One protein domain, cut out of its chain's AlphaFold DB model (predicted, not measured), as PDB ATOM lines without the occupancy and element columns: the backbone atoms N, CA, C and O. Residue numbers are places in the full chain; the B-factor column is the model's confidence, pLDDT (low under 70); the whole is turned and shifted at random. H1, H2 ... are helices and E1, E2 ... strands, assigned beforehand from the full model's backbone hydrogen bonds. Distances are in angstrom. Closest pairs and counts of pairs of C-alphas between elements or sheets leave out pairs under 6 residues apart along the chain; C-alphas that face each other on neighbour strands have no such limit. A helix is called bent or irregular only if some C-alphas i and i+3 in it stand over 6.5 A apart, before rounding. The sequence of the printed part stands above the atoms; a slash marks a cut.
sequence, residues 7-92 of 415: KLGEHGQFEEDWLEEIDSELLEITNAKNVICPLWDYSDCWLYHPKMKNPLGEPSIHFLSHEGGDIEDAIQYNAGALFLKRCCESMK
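This is residues 7 to 92 of the 415 residues of an uncharacterized protein of Leptospira mayottensis (UniProt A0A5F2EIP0). A small, strongly twisted sheet of three strands makes the core, with its long inner strand E2 bent sharply near its far end; the helix H2 stands beside the sheet at its level, and the short helix H1 is over E2, well away from H2. Two long stretches with no named element, residues 7 to 24 and residues 65 to 78, run round the outside, and residues 7 to 8 pair with E1. The printed part has 86 residues, with H1, E1, E2, E3 and H2 in that order along the chain; the sheet order is E1, E2, E3, antiparallel, and the class is mixed, helices and strands, with under half of the residues in named elements. The whole is compact, with a radius of gyration of the C-alphas of 12.4 A, and spans 36 by 28 by 22 A.

Begin at C-alpha 44, at (-35.289, 52.724, 0.643), where E2 starts; it runs through residues 44 to 53, 21.2 A from first to last C-alpha, and bends by 90 degrees at residue 50. Before it stands E1, residues 39 to 41, 6.8 A long, and after it E3, residues 59 to 64, 15.7 A long. Look then for H2, residues 79 to 90, which runs 16.2 A from C-alpha 79 at (-33.908, 44.448, -10.432) to C-alpha 90 at (-39.639, 59.635, -10.714). H1, residues 25 to 29, is 6.5 A long and begins at C-alpha 25, at (-36.979, 35.468, 7.854).

E1, E2 and E3 form a meander, each strand the antiparallel neighbour of the one before, with E1 and E3 as edge strands. In the hairpin of E1 and E2, find N 41 and O 44 within hydrogen-bond range at 3.0 A. In the hairpin of E2 and E3, N 47 and O 62 are 2.8 A apart, and past the bend N 60 and O 52 are 3.0 A apart. H2 is on the sheet but at the sheet's level, with a height over the sheet of 1.3 A; its closest C-alphas to E1 are those of Ala 79 and Leu 39, 6.6 A apart. H1 is on the sheet, over E2, at a height over the sheet of 9.0 A from a local plane only just fitted, to 6 C-alphas; the closest C-alphas of H1 and E2 are those of Leu 26 and His 49, 6.9 A apart. H1 and H2 are apart. In both helices every O i to N i+4 pair is within hydrogen-bond range.

The two C-alphas farthest apart are those of Glu 28 and Lys 92, 38.2 A. The printed part has no cut. The link from E3 to H2 is long, with 14 residues; those from E1 to E2 and from E2 to E3 are tight. The mean pLDDT of the printed part is 81.1; look for values under 70 at residues 20 to 26 and residues 67 to 69 of this model.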
ATOM      1  N   LYS A   7     -30.149  54.006  -7.763       89.56
ATOM      2  CA  LYS A   7     -28.940  53.258  -8.135       89.56
ATOM      3  C   LYS A   7     -29.264  51.774  -8.282       89.56
ATOM      4  O   LYS A   7     -29.914  51.203  -7.416       89.56
ATOM      5  N   LEU A   8     -28.784  51.167  -9.366       91.62
ATOM      6  CA  LEU A   8     -28.911  49.739  -9.670       91.62
ATOM      7  C   LEU A   8     -27.532  49.070  -9.621       91.62
ATOM      8  O   LEU A   8     -26.567  49.617 -10.156       91.62
ATOM      9  N   GLY A   9     -27.463  47.868  -9.055       87.25
ATOM     10  CA  GLY A   9     -26.232  47.089  -8.926       87.25
ATOM     11  C   GLY A   9     -25.427  47.460  -7.682       87.25
ATOM     12  O   GLY A   9     -25.959  48.017  -6.731       87.25
ATOM     13  N   GLU A  10     -24.135  47.141  -7.665       83.31
ATOM     14  CA  GLU A  10     -23.278  47.409  -6.507       83.31
ATOM     15  C   GLU A  10     -23.058  48.922  -6.328       83.31
ATOM     16  O   GLU A  10     -22.354  49.568  -7.104       83.31
ATOM     17  N   HIS A  11     -23.704  49.503  -5.315       85.19
ATOM     18  CA  HIS A  11     -23.731  50.952  -5.087       85.19
ATOM     19  C   HIS A  11     -23.015  51.395  -3.798       85.19
ATOM     20  O   HIS A  11     -22.809  52.597  -3.597       85.19
ATOM     21  N   GLY A  12     -22.663  50.451  -2.916       82.50
ATOM     22  CA  GLY A  12     -21.947  50.703  -1.659       82.50
ATOM     23  C   GLY A  12     -22.658  51.663  -0.695       82.50
ATOM     24  O   GLY A  12     -21.985  52.373   0.038       82.50
ATOM     25  N   GLN A  13     -23.992  51.765  -0.766       83.38
ATOM     26  CA  GLN A  13     -24.807  52.615   0.134       83.38
ATOM     27  C   GLN A  13     -25.635  51.803   1.133       83.38
ATOM     28  O   GLN A  13     -26.323  52.385   1.956       83.38
ATOM     29  N   PHE A  14     -25.641  50.480   0.993       84.12
ATOM     30  CA  PHE A  14     -26.343  49.590   1.903       84.12
ATOM     31  C   PHE A  14     -25.361  49.162   2.990       84.12
ATOM     32  O   PHE A  14     -24.273  48.683   2.661       84.12
ATOM     33  N   GLU A  15     -25.736  49.357   4.248       81.38
ATOM     34  CA  GLU A  15     -24.939  48.974   5.411       81.38
ATOM     35  C   GLU A  15     -25.606  47.783   6.104       81.38
ATOM     36  O   GLU A  15     -26.825  47.746   6.266       81.38
ATOM     37  N   GLU A  16     -24.807  46.785   6.481       77.94
ATOM     38  CA  GLU A  16     -25.312  45.540   7.072       77.94
ATOM     39  C   GLU A  16     -25.987  45.755   8.434       77.94
ATOM     40  O   GLU A  16     -26.970  45.075   8.732       77.94
ATOM     41  N   ASP A  17     -25.530  46.759   9.188       77.19
ATOM     42  CA  ASP A  17     -26.071  47.191  10.481       77.19
ATOM     43  C   ASP A  17     -27.574  47.520  10.409       77.19
ATOM     44  O   ASP A  17     -28.290  47.391  11.398       77.19
ATOM     45  N   TRP A  18     -28.093  47.885   9.229       75.38
ATOM     46  CA  TRP A  18     -29.515  48.200   9.037       75.38
ATOM     47  C   TRP A  18     -30.416  46.968   9.145       75.38
ATOM     48  O   TRP A  18     -31.622  47.103   9.328       75.38
ATOM     49  N   LEU A  19     -29.846  45.769   9.020       74.94
ATOM     50  CA  LEU A  19     -30.564  44.514   9.207       74.94
ATOM     51  C   LEU A  19     -30.459  43.990  10.642       74.94
ATOM     52  O   LEU A  19     -31.295  43.192  11.042       74.94
ATOM     53  N   GLU A  20     -29.469  44.416  11.431       66.81
ATOM     54  CA  GLU A  20     -29.212  43.840  12.762       66.81
ATOM     55  C   GLU A  20     -30.344  44.097  13.773       66.81
ATOM     56  O   GLU A  20     -30.479  43.353  14.746       66.81
ATOM     57  N   GLU A  21     -31.187  45.103  13.524       64.12
ATOM     58  CA  GLU A  21     -32.333  45.466  14.370       64.12
ATOM     59  C   GLU A  21     -33.688  44.937  13.851       64.12
ATOM     60  O   GLU A  21     -34.719  45.189  14.475       64.12
ATOM     61  N   ILE A  22     -33.707  44.198  12.732       69.44
ATOM     62  CA  ILE A  22     -34.939  43.736  12.069       69.44
ATOM     63  C   ILE A  22     -35.137  42.235  12.301       69.44
ATOM     64  O   ILE A  22     -34.294  41.422  11.927       69.44
ATOM     65  N   ASP A  23     -36.283  41.849  12.863       63.62
ATOM     66  CA  ASP A  23     -36.679  40.442  12.983       63.62
ATOM     67  C   ASP A  23     -37.234  39.950  11.635       63.62
ATOM     68  O   ASP A  23     -38.399  40.157  11.306       63.62
ATOM     69  N   SER A  24     -36.369  39.379  10.791       67.69
ATOM     70  CA  SER A  24     -36.729  38.959   9.433       67.69
ATOM     71  C   SER A  24     -36.337  37.515   9.131       67.69
ATOM     72  O   SER A  24     -35.202  37.102   9.374       67.69
ATOM     73  N   GLU A  25     -37.230  36.796   8.441       67.00
ATOM     74  CA  GLU A  25     -36.979  35.468   7.854       67.00
ATOM     75  C   GLU A  25     -35.698  35.446   6.986       67.00
ATOM     76  O   GLU A  25     -35.002  34.434   6.899       67.00
ATOM     77  N   LEU A  26     -35.313  36.582   6.390       69.94
ATOM     78  CA  LEU A  26     -34.063  36.714   5.635       69.94
ATOM     79  C   LEU A  26     -32.817  36.446   6.490       69.94
ATOM     80  O   LEU A  26     -31.894  35.775   6.015       69.94
ATOM     81  N   LEU A  27     -32.799  36.915   7.739       71.06
ATOM     82  CA  LEU A  27     -31.675  36.747   8.667       71.06
ATOM     83  C   LEU A  27     -31.654  35.370   9.336       71.06
ATOM     84  O   LEU A  27     -30.591  34.888   9.723       71.06
ATOM     85  N   GLU A  28     -32.795  34.680   9.384       74.12
ATOM     86  CA  GLU A  28     -32.845  33.264   9.765       74.12
ATOM     87  C   GLU A  28     -32.178  32.361   8.710       74.12
ATOM     88  O   GLU A  28     -31.722  31.249   8.998       74.12
ATOM     89  N   ILE A  29     -32.112  32.836   7.461       73.75
ATOM     90  CA  ILE A  29     -31.662  32.067   6.300       73.75
ATOM     91  C   ILE A  29     -30.227  32.420   5.874       73.75
ATOM     92  O   ILE A  29     -29.538  31.569   5.298       73.75
ATOM     93  N   THR A  30     -29.763  33.648   6.124       76.56
ATOM     94  CA  THR A  30     -28.408  34.102   5.787       76.56
ATOM     95  C   THR A  30     -27.907  35.187   6.743       76.56
ATOM     96  O   THR A  30     -28.689  35.905   7.345       76.56
ATOM     97  N   ASN A  31     -26.586  35.351   6.858       80.50
ATOM     98  CA  ASN A  31     -26.006  36.467   7.618       80.50
ATOM     99  C   ASN A  31     -26.217  37.801   6.878       80.50
ATOM    100  O   ASN A  31     -26.112  37.815   5.649       80.50
ATOM    101  N   ALA A  32     -26.383  38.910   7.611       77.69
ATOM    102  CA  ALA A  32     -26.569  40.264   7.064       77.69
ATOM    103  C   ALA A  32     -25.525  40.634   5.991       77.69
ATOM    104  O   ALA A  32     -25.888  41.043   4.891       77.69
ATOM    105  N   LYS A  33     -24.245  40.321   6.233       80.44
ATOM    106  CA  LYS A  33     -23.128  40.507   5.283       80.44
ATOM    107  C   LYS A  33     -23.284  39.847   3.907       80.44
ATOM    108  O   LYS A  33     -22.553  40.160   2.972       80.44
ATOM    109  N   ASN A  34     -24.154  38.844   3.802       81.94
ATOM    110  CA  ASN A  34     -24.401  38.096   2.570       81.94
ATOM    111  C   ASN A  34     -25.671  38.581   1.851       81.94
ATOM    112  O   ASN A  34     -26.008  38.039   0.796       81.94
ATOM    113  N   VAL A  35     -26.408  39.530   2.430       85.06
ATOM    114  CA  VAL A  35     -27.591  40.120   1.807       85.06
ATOM    115  C   VAL A  35     -27.136  41.116   0.750       85.06
ATOM    116  O   VAL A  35     -26.301  41.983   0.994       85.06
ATOM    117  N   ILE A  36     -27.678  40.968  -0.454       88.75
ATOM    118  CA  ILE A  36     -27.346  41.821  -1.591       88.75
ATOM    119  C   ILE A  36     -28.494  42.803  -1.786       88.75
ATOM    120  O   ILE A  36     -29.636  42.378  -1.954       88.75
ATOM    121  N   CYS A  37     -28.177  44.096  -1.818       90.50
ATOM    122  CA  CYS A  37     -29.102  45.170  -2.168       90.50
ATOM    123  C   CYS A  37     -28.920  45.534  -3.654       90.50
ATOM    124  O   CYS A  37     -28.008  46.288  -3.994       90.50
ATOM    125  N   PRO A  38     -29.697  44.945  -4.585       91.75
ATOM    126  CA  PRO A  38     -29.601  45.281  -6.003       91.75
ATOM    127  C   PRO A  38     -30.077  46.685  -6.364       91.75
ATOM    128  O   PRO A  38     -29.695  47.178  -7.426       91.75
ATOM    129  N   LEU A  39     -30.956  47.293  -5.570       91.75
ATOM    130  CA  LEU A  39     -31.554  48.578  -5.900       91.75
ATOM    131  C   LEU A  39     -31.701  49.427  -4.645       91.75
ATOM    132  O   LEU A  39     -32.231  48.980  -3.631       91.75
ATOM    133  N   TRP A  40     -31.277  50.677  -4.770       88.94
ATOM    134  CA  TRP A  40     -31.345  51.665  -3.709       88.94
ATOM    135  C   TRP A  40     -31.938  52.958  -4.243       88.94
ATOM    136  O   TRP A  40     -31.539  53.442  -5.310       88.94
ATOM    137  N   ASP A  41     -32.895  53.507  -3.504       87.25
ATOM    138  CA  ASP A  41     -33.558  54.763  -3.834       87.25
ATOM    139  C   ASP A  41     -33.538  55.689  -2.623       87.25
ATOM    140  O   ASP A  41     -34.462  55.701  -1.812       87.25
ATOM    141  N   TYR A  42     -32.448  56.456  -2.517       83.38
ATOM    142  CA  TYR A  42     -32.157  57.438  -1.467       83.38
ATOM    143  C   TYR A  42     -32.021  56.897  -0.037       83.38
ATOM    144  O   TYR A  42     -31.047  57.195   0.644       83.38
ATOM    145  N   SER A  43     -32.986  56.141   0.442       80.50
ATOM    146  CA  SER A  43     -32.982  55.551   1.774       80.50
ATOM    147  C   SER A  43     -33.682  54.196   1.755       80.50
ATOM    148  O   SER A  43     -33.316  53.309   2.520       80.50
ATOM    149  N   ASP A  44     -34.611  53.994   0.822       87.19
ATOM    150  CA  ASP A  44     -35.289  52.724   0.643       87.19
ATOM    151  C   ASP A  44     -34.406  51.696  -0.071       87.19
ATOM    152  O   ASP A  44     -33.683  52.002  -1.032       87.19
ATOM    153  N   CYS A  45     -34.501  50.453   0.396       88.44
ATOM    154  CA  CYS A  45     -33.675  49.346  -0.053       88.44
ATOM    155  C   CYS A  45     -34.528  48.233  -0.649       88.44
ATOM    156  O   CYS A  45     -35.592  47.883  -0.145       88.44
ATOM    157  N   TRP A  46     -34.018  47.622  -1.711       91.38
ATOM    158  CA  TRP A  46     -34.587  46.414  -2.286       91.38
ATOM    159  C   TRP A  46     -33.541  45.322  -2.239       91.38
ATOM    160  O   TRP A  46     -32.474  45.471  -2.829       91.38
ATOM    161  N   LEU A  47     -33.854  44.240  -1.536       90.31
ATOM    162  CA  LEU A  47     -32.929  43.183  -1.150       90.31
ATOM    163  C   LEU A  47     -33.239  41.902  -1.920       90.31
ATOM    164  O   LEU A  47     -34.404  41.542  -2.097       90.31
ATOM    165  N   TYR A  48     -32.208  41.184  -2.358       89.81
ATOM    166  CA  TYR A  48     -32.397  39.849  -2.913       89.81
ATOM    167  C   TYR A  48     -32.661  38.826  -1.821       89.81
ATOM    168  O   TYR A  48     -31.933  38.743  -0.830       89.81
ATOM    169  N   HIS A  49     -33.629  37.953  -2.077       85.56
ATOM    170  CA  HIS A  49     -33.814  36.771  -1.267       85.56
ATOM    171  C   HIS A  49     -32.770  35.695  -1.619       85.56
ATOM    172  O   HIS A  49     -32.618  35.337  -2.788       85.56
ATOM    173  N   PRO A  50     -32.070  35.100  -0.633       78.50
ATOM    174  CA  PRO A  50     -30.979  34.152  -0.880       78.50
ATOM    175  C   PRO A  50     -31.449  32.801  -1.450       78.50
ATOM    176  O   PRO A  50     -30.673  32.102  -2.099       78.50
ATOM    177  N   LYS A  51     -32.703  32.406  -1.180       80.69
ATOM    178  CA  LYS A  51     -33.295  31.125  -1.627       80.69
ATOM    179  C   LYS A  51     -34.483  31.238  -2.593       80.69
ATOM    180  O   LYS A  51     -34.550  30.463  -3.545       80.69
ATOM    181  N   MET A  52     -35.430  32.139  -2.340       81.56
ATOM    182  CA  MET A  52     -36.600  32.351  -3.186       81.56
ATOM    183  C   MET A  52     -36.238  32.964  -4.537       81.56
ATOM    184  O   MET A  52     -35.337  33.795  -4.661       81.56
ATOM    185  N   LYS A  53     -36.965  32.521  -5.561       82.81
ATOM    186  CA  LYS A  53     -36.817  32.966  -6.941       82.81
ATOM    187  C   LYS A  53     -38.145  33.488  -7.465       82.81
ATOM    188  O   LYS A  53     -39.199  32.980  -7.090       82.81
ATOM    189  N   ASN A  54     -38.084  34.474  -8.348       78.75
ATOM    190  CA  ASN A  54     -39.232  34.942  -9.111       78.75
ATOM    191  C   ASN A  54     -39.613  33.921 -10.218       78.75
ATOM    192  O   ASN A  54     -38.861  32.971 -10.474       78.75
ATOM    193  N   PRO A  55     -40.754  34.101 -10.915       73.31
ATOM    194  CA  PRO A  55     -41.175  33.214 -12.009       73.31
ATOM    195  C   PRO A  55     -40.195  33.121 -13.193       73.31
ATOM    196  O   PRO A  55     -40.290  32.190 -13.989       73.31
ATOM    197  N   LEU A  56     -39.253  34.063 -13.310       72.75
ATOM    198  CA  LEU A  56     -38.191  34.073 -14.321       72.75
ATOM    199  C   LEU A  56     -36.928  33.317 -13.862       72.75
ATOM    200  O   LEU A  56     -35.955  33.234 -14.604       72.75
ATOM    201  N   GLY A  57     -36.930  32.743 -12.653       78.50
ATOM    202  CA  GLY A  57     -35.814  31.972 -12.102       78.50
ATOM    203  C   GLY A  57     -34.683  32.812 -11.491       78.50
ATOM    204  O   GLY A  57     -33.675  32.236 -11.051       78.50
ATOM    205  N   GLU A  58     -34.854  34.134 -11.427       83.12
ATOM    206  CA  GLU A  58     -33.944  35.095 -10.789       83.12
ATOM    207  C   GLU A  58     -34.277  35.240  -9.294       83.12
ATOM    208  O   GLU A  58     -35.396  34.915  -8.899       83.12
ATOM    209  N   PRO A  59     -33.351  35.702  -8.433       86.31
ATOM    210  CA  PRO A  59     -33.647  35.920  -7.015       86.31
ATOM    211  C   PRO A  59     -34.838  36.870  -6.824       86.31
ATOM    212  O   PRO A  59     -34.918  37.903  -7.495       86.31
ATOM    213  N   SER A  60     -35.771  36.529  -5.929       87.44
ATOM    214  CA  SER A  60     -36.889  37.427  -5.612       87.44
ATOM    215  C   SER A  60     -36.390  38.678  -4.893       87.44
ATOM    216  O   SER A  60     -35.371  38.640  -4.201       87.44
ATOM    217  N   ILE A  61     -37.094  39.795  -5.071       90.25
ATOM    218  CA  ILE A  61     -36.710  41.089  -4.503       90.25
ATOM    219  C   ILE A  61     -37.708  41.469  -3.424       90.25
ATOM    220  O   ILE A  61     -38.906  41.413  -3.670       90.25
ATOM    221  N   HIS A  62     -37.223  41.895  -2.269       88.69
ATOM    222  CA  HIS A  62     -38.048  42.344  -1.155       88.69
ATOM    223  C   HIS A  62     -37.755  43.798  -0.826       88.69
ATOM    224  O   HIS A  62     -36.611  44.234  -0.949       88.69
ATOM    225  N   PHE A  63     -38.780  44.544  -0.434       87.81
ATOM    226  CA  PHE A  63     -38.636  45.946  -0.068       87.81
ATOM    227  C   PHE A  63     -38.370  46.101   1.427       87.81
ATOM    228  O   PHE A  63     -38.995  45.440   2.254       87.81
ATOM    229  N   LEU A  64     -37.448  47.000   1.747       85.56
ATOM    230  CA  LEU A  64     -37.146  47.460   3.087       85.56
ATOM    231  C   LEU A  64     -37.228  48.990   3.102       85.56
ATOM    232  O   LEU A  64     -36.427  49.674   2.458       85.56
ATOM    233  N   SER A  65     -38.203  49.505   3.850       81.44
ATOM    234  CA  SER A  65     -38.371  50.939   4.076       81.44
ATOM    235  C   SER A  65     -37.296  51.473   5.016       81.44
ATOM    236  O   SER A  65     -36.995  50.870   6.048       81.44
ATOM    237  N   HIS A  66     -36.778  52.660   4.712       74.88
ATOM    238  CA  HIS A  66     -35.878  53.381   5.616       74.88
ATOM    239  C   HIS A  66     -36.544  53.885   6.899       74.88
ATOM    240  O   HIS A  66     -35.852  54.224   7.857       74.88
ATOM    241  N   GLU A  67     -37.876  53.969   6.920       68.12
ATOM    242  CA  GLU A  67     -38.641  54.348   8.114       68.12
ATOM    243  C   GLU A  67     -38.677  53.212   9.159       68.12
ATOM    244  O   GLU A  67     -39.231  53.387  10.245       68.12
ATOM    245  N   GLY A  68     -38.045  52.073   8.850       62.28
ATOM    246  CA  GLY A  68     -38.065  50.857   9.650       62.28
ATOM    247  C   GLY A  68     -39.331  50.032   9.411       62.28
ATOM    248  O   GLY A  68     -40.313  50.505   8.835       62.28
ATOM    249  N   GLY A  69     -39.301  48.774   9.848       65.44
ATOM    250  CA  GLY A  69     -40.406  47.827   9.703       65.44
ATOM    251  C   GLY A  69     -39.951  46.462   9.197       65.44
ATOM    252  O   GLY A  69     -38.770  46.247   8.921       65.44
ATOM    253  N   ASP A  70     -40.910  45.547   9.085       70.00
ATOM    254  CA  ASP A  70     -40.667  44.221   8.526       70.00
ATOM    255  C   ASP A  70     -40.364  44.319   7.028       70.00
ATOM    256  O   ASP A  70     -40.822  45.223   6.323       70.00
ATOM    257  N   ILE A  71     -39.594  43.355   6.532       74.62
ATOM    258  CA  ILE A  71     -39.319  43.235   5.105       74.62
ATOM    259  C   ILE A  71     -40.611  42.831   4.385       74.62
ATOM    260  O   ILE A  71     -41.225  41.821   4.727       74.62
ATOM    261  N   GLU A  72     -41.015  43.615   3.383       79.06
ATOM    262  CA  GLU A  72     -42.254  43.376   2.641       79.06
ATOM    263  C   GLU A  72     -42.186  42.112   1.766       79.06
ATOM    264  O   GLU A  72     -41.122  41.546   1.478       79.06
ATOM    265  N   ASP A  73     -43.361  41.693   1.293       75.81
ATOM    266  CA  ASP A  73     -43.527  40.568   0.382       75.81
ATOM    267  C   ASP A  73     -42.695  40.702  -0.904       75.81
ATOM    268  O   ASP A  73     -42.341  41.786  -1.379       75.81
ATOM    269  N   ALA A  74     -42.416  39.546  -1.506       79.75
ATOM    270  CA  ALA A  74     -41.640  39.456  -2.731       79.75
ATOM    271  C   ALA A  74     -42.296  40.225  -3.889       79.75
ATOM    272  O   ALA A  74     -43.429  39.965  -4.303       79.75
ATOM    273  N   ILE A  75     -41.515  41.103  -4.506       80.19
ATOM    274  CA  ILE A  75     -41.853  41.786  -5.745       80.19
ATOM    275  C   ILE A  75     -41.538  40.857  -6.920       80.19
ATOM    276  O   ILE A  75     -40.474  40.243  -7.002       80.19
ATOM    277  N   GLN A  76     -42.463  40.784  -7.875       70.75
ATOM    278  CA  GLN A  76     -42.354  39.887  -9.030       70.75
ATOM    279  C   GLN A  76     -41.459  40.402 -10.167       70.75
ATOM    280  O   GLN A  76     -41.288  39.728 -11.182       70.75
ATOM    281  N   TYR A  77     -40.892  41.597 -10.022       76.31
ATOM    282  CA  TYR A  77     -39.981  42.181 -10.998       76.31
ATOM    283  C   TYR A  77     -38.547  41.761 -10.702       76.31
ATOM    284  O   TYR A  77     -38.171  41.544  -9.553       76.31
ATOM    285  N   ASN A  78     -37.726  41.709 -11.742       86.44
ATOM    286  CA  ASN A  78     -36.285  41.684 -11.555       86.44
ATOM    287  C   ASN A  78     -35.739  43.093 -11.310       86.44
ATOM    288  O   ASN A  78     -36.445  44.090 -11.491       86.44
ATOM    289  N   ALA A  79     -34.479  43.184 -10.889       88.69
ATOM    290  CA  ALA A  79     -33.908  44.448 -10.432       88.69
ATOM    291  C   ALA A  79     -33.875  45.504 -11.546       88.69
ATOM    292  O   ALA A  79     -34.138  46.678 -11.293       88.69
ATOM    293  N   GLY A  80     -33.629  45.086 -12.792       88.19
ATOM    294  CA  GLY A  80     -33.653  45.975 -13.953       88.19
ATOM    295  C   GLY A  80     -35.053  46.512 -14.257       88.19
ATOM    296  O   GLY A  80     -35.231  47.717 -14.433       88.19
ATOM    297  N   ALA A  81     -36.066  45.646 -14.267       86.00
ATOM    298  CA  ALA A  81     -37.455  46.042 -14.476       86.00
ATOM    299  C   ALA A  81     -37.953  46.969 -13.355       86.00
ATOM    300  O   ALA A  81     -38.605  47.979 -13.630       86.00
ATOM    301  N   LEU A  82     -37.593  46.676 -12.104       87.81
ATOM    302  CA  LEU A  82     -37.911  47.520 -10.957       87.81
ATOM    303  C   LEU A  82     -37.221  48.890 -11.042       87.81
ATOM    304  O   LEU A  82     -37.872  49.913 -10.839       87.81
ATOM    305  N   PHE A  83     -35.940  48.936 -11.420       90.25
ATOM    306  CA  PHE A  83     -35.212  50.187 -11.648       90.25
ATOM    307  C   PHE A  83     -35.901  51.060 -12.703       90.25
ATOM    308  O   PHE A  83     -36.127  52.251 -12.483       90.25
ATOM    309  N   LEU A  84     -36.298  50.472 -13.834       88.88
ATOM    310  CA  LEU A  84     -37.006  51.187 -14.899       88.88
ATOM    311  C   LEU A  84     -38.383  51.681 -14.442       88.88
ATOM    312  O   LEU A  84     -38.760  52.814 -14.746       88.88
ATOM    313  N   LYS A  85     -39.109  50.873 -13.660       86.00
ATOM    314  CA  LYS A  85     -40.378  51.268 -13.037       86.00
ATOM    315  C   LYS A  85     -40.192  52.527 -12.176       86.00
ATOM    316  O   LYS A  85     -40.881  53.523 -12.394       86.00
ATOM    317  N   ARG A  86     -39.202  52.519 -11.273       86.81
ATOM    318  CA  ARG A  86     -38.855  53.650 -10.389       86.81
ATOM    319  C   ARG A  86     -38.383  54.887 -11.156       86.81
ATOM    320  O   ARG A  86     -38.768  56.009 -10.819       86.81
ATOM    321  N   CYS A  87     -37.608  54.699 -12.225       87.06
ATOM    322  CA  CYS A  87     -37.219  55.767 -13.150       87.06
ATOM    323  C   CYS A  87     -38.450  56.455 -13.749       87.06
ATOM    324  O   CYS A  87     -38.561  57.681 -13.724       87.06
ATOM    325  N   CYS A  88     -39.389  55.669 -14.272       85.69
ATOM    326  CA  CYS A  88     -40.609  56.193 -14.864       85.69
ATOM    327  C   CYS A  88     -41.495  56.911 -13.837       85.69
ATOM    328  O   CYS A  88     -41.997  57.995 -14.137       85.69
ATOM    329  N   GLU A  89     -41.642  56.362 -12.626       85.06
ATOM    330  CA  GLU A  89     -42.356  57.004 -11.512       85.06
ATOM    331  C   GLU A  89     -41.728  58.363 -11.157       85.06
ATOM    332  O   GLU A  89     -42.425  59.381 -11.124       85.06
ATOM    333  N   SER A  90     -40.399  58.409 -11.007       83.12
ATOM    334  CA  SER A  90     -39.639  59.635 -10.714       83.12
ATOM    335  C   SER A  90     -39.777  60.691 -11.815       83.12
ATOM    336  O   SER A  90     -39.876  61.888 -11.539       83.12
ATOM    337  N   MET A  91     -39.826  60.255 -13.077       84.00
ATOM    338  CA  MET A  91     -40.005  61.118 -14.248       84.00
ATOM    339  C   MET A  91     -41.475  61.429 -14.568       84.00
ATOM    340  O   MET A  91     -41.748  62.162 -15.518       84.00
ATOM    341  N   LYS A  92     -42.431  60.899 -13.789       85.31
ATOM    342  CA  LYS A  92     -43.883  61.010 -14.029       85.31
ATOM    343  C   LYS A  92     -44.305  60.524 -15.424       85.31
ATOM    344  O   LYS A  92     -45.276  61.023 -16.000       85.31
TER     345      LYS A  92